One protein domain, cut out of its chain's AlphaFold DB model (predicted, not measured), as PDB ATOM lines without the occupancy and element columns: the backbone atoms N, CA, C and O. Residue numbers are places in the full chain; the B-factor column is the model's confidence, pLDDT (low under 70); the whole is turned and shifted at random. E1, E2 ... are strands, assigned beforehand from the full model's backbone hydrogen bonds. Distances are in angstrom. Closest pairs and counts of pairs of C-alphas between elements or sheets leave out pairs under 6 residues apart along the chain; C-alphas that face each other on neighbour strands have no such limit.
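What this domain is: This is residues 28 to 73 of the 636 residues of an uncharacterized protein of Pseudomonas sp. FSL R10-2245 (UniProt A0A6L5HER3). A long, narrow hairpin of two strands, E1 and E2, makes the length of the model, and a short third strand, E3, runs beside one half of E2. Between E2 and E3 a long unnamed stretch, residues 53 to 68, folds back past the hairpin, and the loop of residues 36 to 42 makes the far end of the rod. The printed part has 46 residues with three named strands, E1, E2 and E3 along the chain, and no named helix; they form one antiparallel sheet in the order E1, E2, E3. The class is all strand, with 22 of the 46 printed residues in named strands. The whole is loose, with a radius of gyration of the C-alphas of 12.9 A, and spans 44 by 17 by 14 A.

Where its parts are: E1 covers residues 28 to 35 and is 24.8 A long from first to last C-alpha; it begins at C-alpha 28, at (106.832, 134.589, 125.891). E2 covers residues 43 to 52, is the longest strand by residues, and measures 29.8 A, from C-alpha 43 at (118.659, 127.551, 106.011) to C-alpha 52 at (103.118, 131.128, 131.155). E3 covers residues 69 to 72, is 9.8 A long, and ends at C-alpha 72, at (113.494, 133.417, 106.720).

How they stand to each other: The three strands form a meander, each strand the antiparallel neighbour of the one before. E1 and E2 are a hairpin, with 158 degrees between their directions. Their C-alphas 29 and 49 face each other at 4.2 A, and C-alphas 35 and 43 at 4.5 A. N 30 and O 48 are within hydrogen-bond range at 2.8 A, and so are N 44 and O 34, also at 2.8 A. E2 and E3 are a hairpin too, with 144 degrees between their directions. C-alphas 46 and 70 face each other at 4.3 A. N 47 and O 69 are within hydrogen-bond range at 2.8 A, as are N 71 and O 45 at 2.8 A. E2 is the inner strand, and E1 and E3 are the edge strands. The sheet's C-alphas lie up to 3.2 A off the best plane through them.

The domain as a whole: The outline is a rod. The two C-alphas farthest apart, those of Gly 39 and Ser 53, are 44.3 A apart, while the first and last printed C-alphas, of Thr 28 and Asn 73, are 23.8 A apart. The printed part has no cut. The link from E1 to E2 is short, with 7 residues, and the link from E2 to E3 is long, with 16. The mean pLDDT of the printed part is 71.4, and 18 residues are under 70, among them residues 51 to 62 and residues 38 to 39.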
ATOM      1  N   THR A  28     105.471 134.703 126.438       68.06
ATOM      2  CA  THR A  28     106.832 134.589 125.891       68.06
ATOM      3  C   THR A  28     106.814 134.026 124.467       68.06
ATOM      4  O   THR A  28     105.981 133.177 124.139       68.06
ATOM      5  N   THR A  29     107.751 134.488 123.636       74.19
ATOM      6  CA  THR A  29     107.942 134.078 122.233       74.19
ATOM      7  C   THR A  29     109.312 133.424 122.054       74.19
ATOM      8  O   THR A  29     110.282 133.837 122.687       74.19
ATOM      9  N   CYS A  30     109.390 132.410 121.192       76.88
ATOM     10  CA  CYS A  30     110.565 131.567 120.963       76.88
ATOM     11  C   CYS A  30     110.849 131.399 119.455       76.88
ATOM     12  O   CYS A  30     109.946 131.569 118.630       76.88
ATOM     13  N   THR A  31     112.084 131.035 119.080       76.44
ATOM     14  CA  THR A  31     112.533 130.867 117.676       76.44
ATOM     15  C   THR A  31     113.467 129.664 117.473       76.44
ATOM     16  O   THR A  31     114.211 129.316 118.387       76.44
ATOM     17  N   LYS A  32     113.470 129.057 116.275       76.62
ATOM     18  CA  LYS A  32     114.339 127.922 115.878       76.62
ATOM     19  C   LYS A  32     114.706 127.974 114.380       76.62
ATOM     20  O   LYS A  32     113.883 128.402 113.579       76.62
ATOM     21  N   ASN A  33     115.885 127.460 114.000       79.88
ATOM     22  CA  ASN A  33     116.292 127.237 112.600       79.88
ATOM     23  C   ASN A  33     116.178 125.755 112.164       79.88
ATOM     24  O   ASN A  33     116.227 124.855 113.006       79.88
ATOM     25  N   VAL A  34     116.053 125.520 110.851       78.38
ATOM     26  CA  VAL A  34     116.088 124.212 110.154       78.38
ATOM     27  C   VAL A  34     116.755 124.344 108.767       78.38
ATOM     28  O   VAL A  34     116.907 125.455 108.262       78.38
ATOM     29  N   GLU A  35     117.190 123.235 108.165       74.31
ATOM     30  CA  GLU A  35     118.020 123.205 106.939       74.31
ATOM     31  C   GLU A  35     117.207 123.225 105.621       74.31
ATOM     32  O   GLU A  35     116.000 122.976 105.621       74.31
ATOM     33  N   CYS A  36     117.863 123.539 104.493       76.62
ATOM     34  CA  CYS A  36     117.254 123.535 103.150       76.62
ATOM     35  C   CYS A  36     117.126 122.119 102.528       76.62
ATOM     36  O   CYS A  36     117.877 121.214 102.893       76.62
ATOM     37  N   PRO A  37     116.229 121.920 101.537       74.62
ATOM     38  CA  PRO A  37     116.136 120.678 100.764       74.62
ATOM     39  C   PRO A  37     117.383 120.366  99.918       74.62
ATOM     40  O   PRO A  37     118.120 121.260  99.498       74.62
ATOM     41  N   ALA A  38     117.581 119.080  99.613       60.53
ATOM     42  CA  ALA A  38     118.727 118.591  98.849       60.53
ATOM     43  C   ALA A  38     118.825 119.199  97.434       60.53
ATOM     44  O   ALA A  38     117.823 119.423  96.759       60.53
ATOM     45  N   GLY A  39     120.061 119.436  96.984       62.34
ATOM     46  CA  GLY A  39     120.369 120.136  95.731       62.34
ATOM     47  C   GLY A  39     120.524 121.654  95.882       62.34
ATOM     48  O   GLY A  39     120.997 122.295  94.946       62.34
ATOM     49  N   GLN A  40     120.186 122.211  97.052       74.38
ATOM     50  CA  GLN A  40     120.331 123.631  97.378       74.38
ATOM     51  C   GLN A  40     121.105 123.845  98.692       74.38
ATOM     52  O   GLN A  40     121.116 122.977  99.562       74.38
ATOM     53  N   THR A  41     121.726 125.015  98.868       63.62
ATOM     54  CA  THR A  41     122.513 125.370 100.070       63.62
ATOM     55  C   THR A  41     121.964 126.600 100.807       63.62
ATOM     56  O   THR A  41     121.950 127.691 100.249       63.62
ATOM     57  N   GLY A  42     121.529 126.446 102.066       72.94
ATOM     58  CA  GLY A  42     120.988 127.531 102.908       72.94
ATOM     59  C   GLY A  42     120.293 127.027 104.190       72.94
ATOM     60  O   GLY A  42     120.420 125.854 104.544       72.94
ATOM     61  N   TYR A  43     119.524 127.892 104.865       75.50
ATOM     62  CA  TYR A  43     118.659 127.551 106.011       75.50
ATOM     63  C   TYR A  43     117.355 128.386 106.102       75.50
ATOM     64  O   TYR A  43     117.176 129.391 105.406       75.50
ATOM     65  N   ILE A  44     116.448 127.955 106.990       79.44
ATOM     66  CA  ILE A  44     115.093 128.481 107.259       79.44
ATOM     67  C   ILE A  44     114.909 128.756 108.772       79.44
ATOM     68  O   ILE A  44     115.466 128.035 109.600       79.44
ATOM     69  N   THR A  45     114.095 129.753 109.156       79.44
ATOM     70  CA  THR A  45     113.807 130.128 110.568       79.44
ATOM     71  C   THR A  45     112.302 130.140 110.881       79.44
ATOM     72  O   THR A  45     111.510 130.559 110.039       79.44
ATOM     73  N   LEU A  46     111.911 129.712 112.091       82.31
ATOM     74  CA  LEU A  46     110.533 129.553 112.599       82.31
ATOM     75  C   LEU A  46     110.335 130.223 113.983       82.31
ATOM     76  O   LEU A  46     111.290 130.313 114.758       82.31
ATOM     77  N   SER A  47     109.104 130.625 114.343       80.38
ATOM     78  CA  SER A  47     108.761 131.264 115.637       80.38
ATOM     79  C   SER A  47     107.374 130.898 116.207       80.38
ATOM     80  O   SER A  47     106.431 130.698 115.445       80.38
ATOM     81  N   THR A  48     107.219 130.844 117.541       78.38
ATOM     82  CA  THR A  48     105.944 130.554 118.248       78.38
ATOM     83  C   THR A  48     105.835 131.260 119.618       78.38
ATOM     84  O   THR A  48     106.857 131.643 120.187       78.38
ATOM     85  N   THR A  49     104.620 131.428 120.164       75.00
ATOM     86  CA  THR A  49     104.318 132.228 121.379       75.00
ATOM     87  C   THR A  49     103.303 131.533 122.293       75.00
ATOM     88  O   THR A  49     102.300 131.015 121.807       75.00
ATOM     89  N   PHE A  50     103.498 131.581 123.618       70.25
ATOM     90  CA  PHE A  50     102.556 131.025 124.608       70.25
ATOM     91  C   PHE A  50     102.455 131.863 125.900       70.25
ATOM     92  O   PHE A  50     103.258 132.764 126.145       70.25
ATOM     93  N   SER A  51     101.430 131.585 126.717       64.12
ATOM     94  CA  SER A  51     101.188 132.231 128.025       64.12
ATOM     95  C   SER A  51     101.700 131.332 129.152       64.12
ATOM     96  O   SER A  51     101.538 130.116 129.066       64.12
ATOM     97  N   ASN A  52     102.331 131.896 130.185       60.81
ATOM     98  CA  ASN A  52     103.118 131.128 131.155       60.81
ATOM     99  C   ASN A  52     102.613 131.314 132.593       60.81
ATOM    100  O   ASN A  52     102.756 132.388 133.173       60.81
ATOM    101  N   SER A  53     102.060 130.250 133.176       57.78
ATOM    102  CA  SER A  53     101.586 130.187 134.568       57.78
ATOM    103  C   SER A  53     102.494 129.359 135.494       57.78
ATOM    104  O   SER A  53     102.138 129.134 136.645       57.78
ATOM    105  N   GLY A  54     103.656 128.889 135.010       58.97
ATOM    106  CA  GLY A  54     104.489 127.908 135.726       58.97
ATOM    107  C   GLY A  54     105.998 127.988 135.462       58.97
ATOM    108  O   GLY A  54     106.699 126.997 135.636       58.97
ATOM    109  N   GLY A  55     106.520 129.132 135.008       57.84
ATOM    110  CA  GLY A  55     107.968 129.367 134.891       57.84
ATOM    111  C   GLY A  55     108.688 128.648 133.737       57.84
ATOM    112  O   GLY A  55     109.918 128.586 133.730       57.84
ATOM    113  N   MET A  56     107.962 128.127 132.740       62.47
ATOM    114  CA  MET A  56     108.564 127.450 131.579       62.47
ATOM    115  C   MET A  56     109.451 128.388 130.738       62.47
ATOM    116  O   MET A  56     109.174 129.580 130.623       62.47
ATOM    117  N   LYS A  57     110.505 127.841 130.114       68.56
ATOM    118  CA  LYS A  57     111.467 128.568 129.258       68.56
ATOM    119  C   LYS A  57     111.448 128.040 127.815       68.56
ATOM    120  O   LYS A  57     111.102 126.884 127.588       68.56
ATOM    121  N   CYS A  58     111.887 128.861 126.856       68.88
ATOM    122  CA  CYS A  58     111.832 128.573 125.411       68.88
ATOM    123  C   CYS A  58     112.561 127.309 124.918       68.88
ATOM    124  O   CYS A  58     112.306 126.878 123.799       68.88
ATOM    125  N   ASN A  59     113.435 126.707 125.729       66.56
ATOM    126  CA  ASN A  59     114.172 125.493 125.363       66.56
ATOM    127  C   ASN A  59     113.486 124.203 125.864       66.56
ATOM    128  O   ASN A  59     114.101 123.140 125.850       66.56
ATOM    129  N   ASN A  60     112.233 124.277 126.330       69.31
ATOM    130  CA  ASN A  60     111.455 123.094 126.698       69.31
ATOM    131  C   ASN A  60     111.058 122.295 125.429       69.31
ATOM    132  O   ASN A  60     110.347 122.846 124.584       69.31
ATOM    133  N   PRO A  61     111.449 121.010 125.283       66.06
ATOM    134  CA  PRO A  61     111.082 120.194 124.121       66.06
ATOM    135  C   PRO A  61     109.569 119.958 123.971       66.06
ATOM    136  O   PRO A  61     109.124 119.609 122.882       66.06
ATOM    137  N   SER A  62     108.762 120.188 125.014       65.06
ATOM    138  CA  SER A  62     107.293 120.102 124.956       65.06
ATOM    139  C   SER A  62     106.608 121.290 124.256       65.06
ATOM    140  O   SER A  62     105.381 121.317 124.171       65.06
ATOM    141  N   ILE A  63     107.352 122.285 123.756       72.75
ATOM    142  CA  ILE A  63     106.787 123.387 122.960       72.75
ATOM    143  C   ILE A  63     106.394 122.858 121.573       72.75
ATOM    144  O   ILE A  63     107.241 122.395 120.812       72.75
ATOM    145  N   TYR A  64     105.109 122.950 121.221       72.25
ATOM    146  CA  TYR A  64     104.601 122.504 119.922       72.25
ATOM    147  C   TYR A  64     104.887 123.531 118.813       72.25
ATOM    148  O   TYR A  64     104.390 124.658 118.842       72.25
ATOM    149  N   TRP A  65     105.661 123.121 117.802       77.06
ATOM    150  CA  TRP A  65     106.073 123.975 116.675       77.06
ATOM    151  C   TRP A  65     105.207 123.823 115.413       77.06
ATOM    152  O   TRP A  65     105.475 124.504 114.429       77.06
ATOM    153  N   GLY A  66     104.164 122.982 115.411       72.50
ATOM    154  CA  GLY A  66     103.341 122.748 114.209       72.50
ATOM    155  C   GLY A  66     102.600 123.990 113.691       72.50
ATOM    156  O   GLY A  66     102.342 124.090 112.498       72.50
ATOM    157  N   ASN A  67     102.347 124.968 114.568       68.00
ATOM    158  CA  ASN A  67     101.741 126.261 114.223       68.00
ATOM    159  C   ASN A  67     102.773 127.413 114.199       68.00
ATOM    160  O   ASN A  67     102.403 128.580 114.327       68.00
ATOM    161  N   ALA A  68     104.075 127.110 114.111       74.69
ATOM    162  CA  ALA A  68     105.127 128.121 114.139       74.69
ATOM    163  C   ALA A  68     105.227 128.885 112.809       74.69
ATOM    164  O   ALA A  68     105.277 128.297 111.730       74.69
ATOM    165  N   LYS A  69     105.314 130.216 112.882       72.44
ATOM    166  CA  LYS A  69     105.424 131.093 111.711       72.44
ATOM    167  C   LYS A  69     106.858 131.109 111.181       72.44
ATOM    168  O   LYS A  69     107.781 131.397 111.941       72.44
ATOM    169  N   GLN A  70     107.042 130.867 109.883       79.62
ATOM    170  CA  GLN A  70     108.333 131.035 109.211       79.62
ATOM    171  C   GLN A  70     108.714 132.519 109.070       79.62
ATOM    172  O   GLN A  70     107.856 133.367 108.816       79.62
ATOM    173  N   THR A  71     110.005 132.827 109.220       73.81
ATOM    174  CA  THR A  71     110.552 134.195 109.168       73.81
ATOM    175  C   THR A  71     111.749 134.389 108.221       73.81
ATOM    176  O   THR A  71     112.073 135.539 107.939       73.81
ATOM    177  N   ALA A  72     112.381 133.328 107.691       69.12
ATOM    178  CA  ALA A  72     113.494 133.417 106.720       69.12
ATOM    179  C   ALA A  72     113.643 132.160 105.819       69.12
ATOM    180  O   ALA A  72     113.125 131.096 106.176       69.12
ATOM    181  N   ASN A  73     114.337 132.280 104.670       76.19
ATOM    182  CA  ASN A  73     114.753 131.202 103.736       76.19
ATOM    183  C   ASN A  73     115.889 131.687 102.782       76.19
ATOM    184  O   ASN A  73     115.930 132.887 102.517       76.19
TER     185      ASN A  73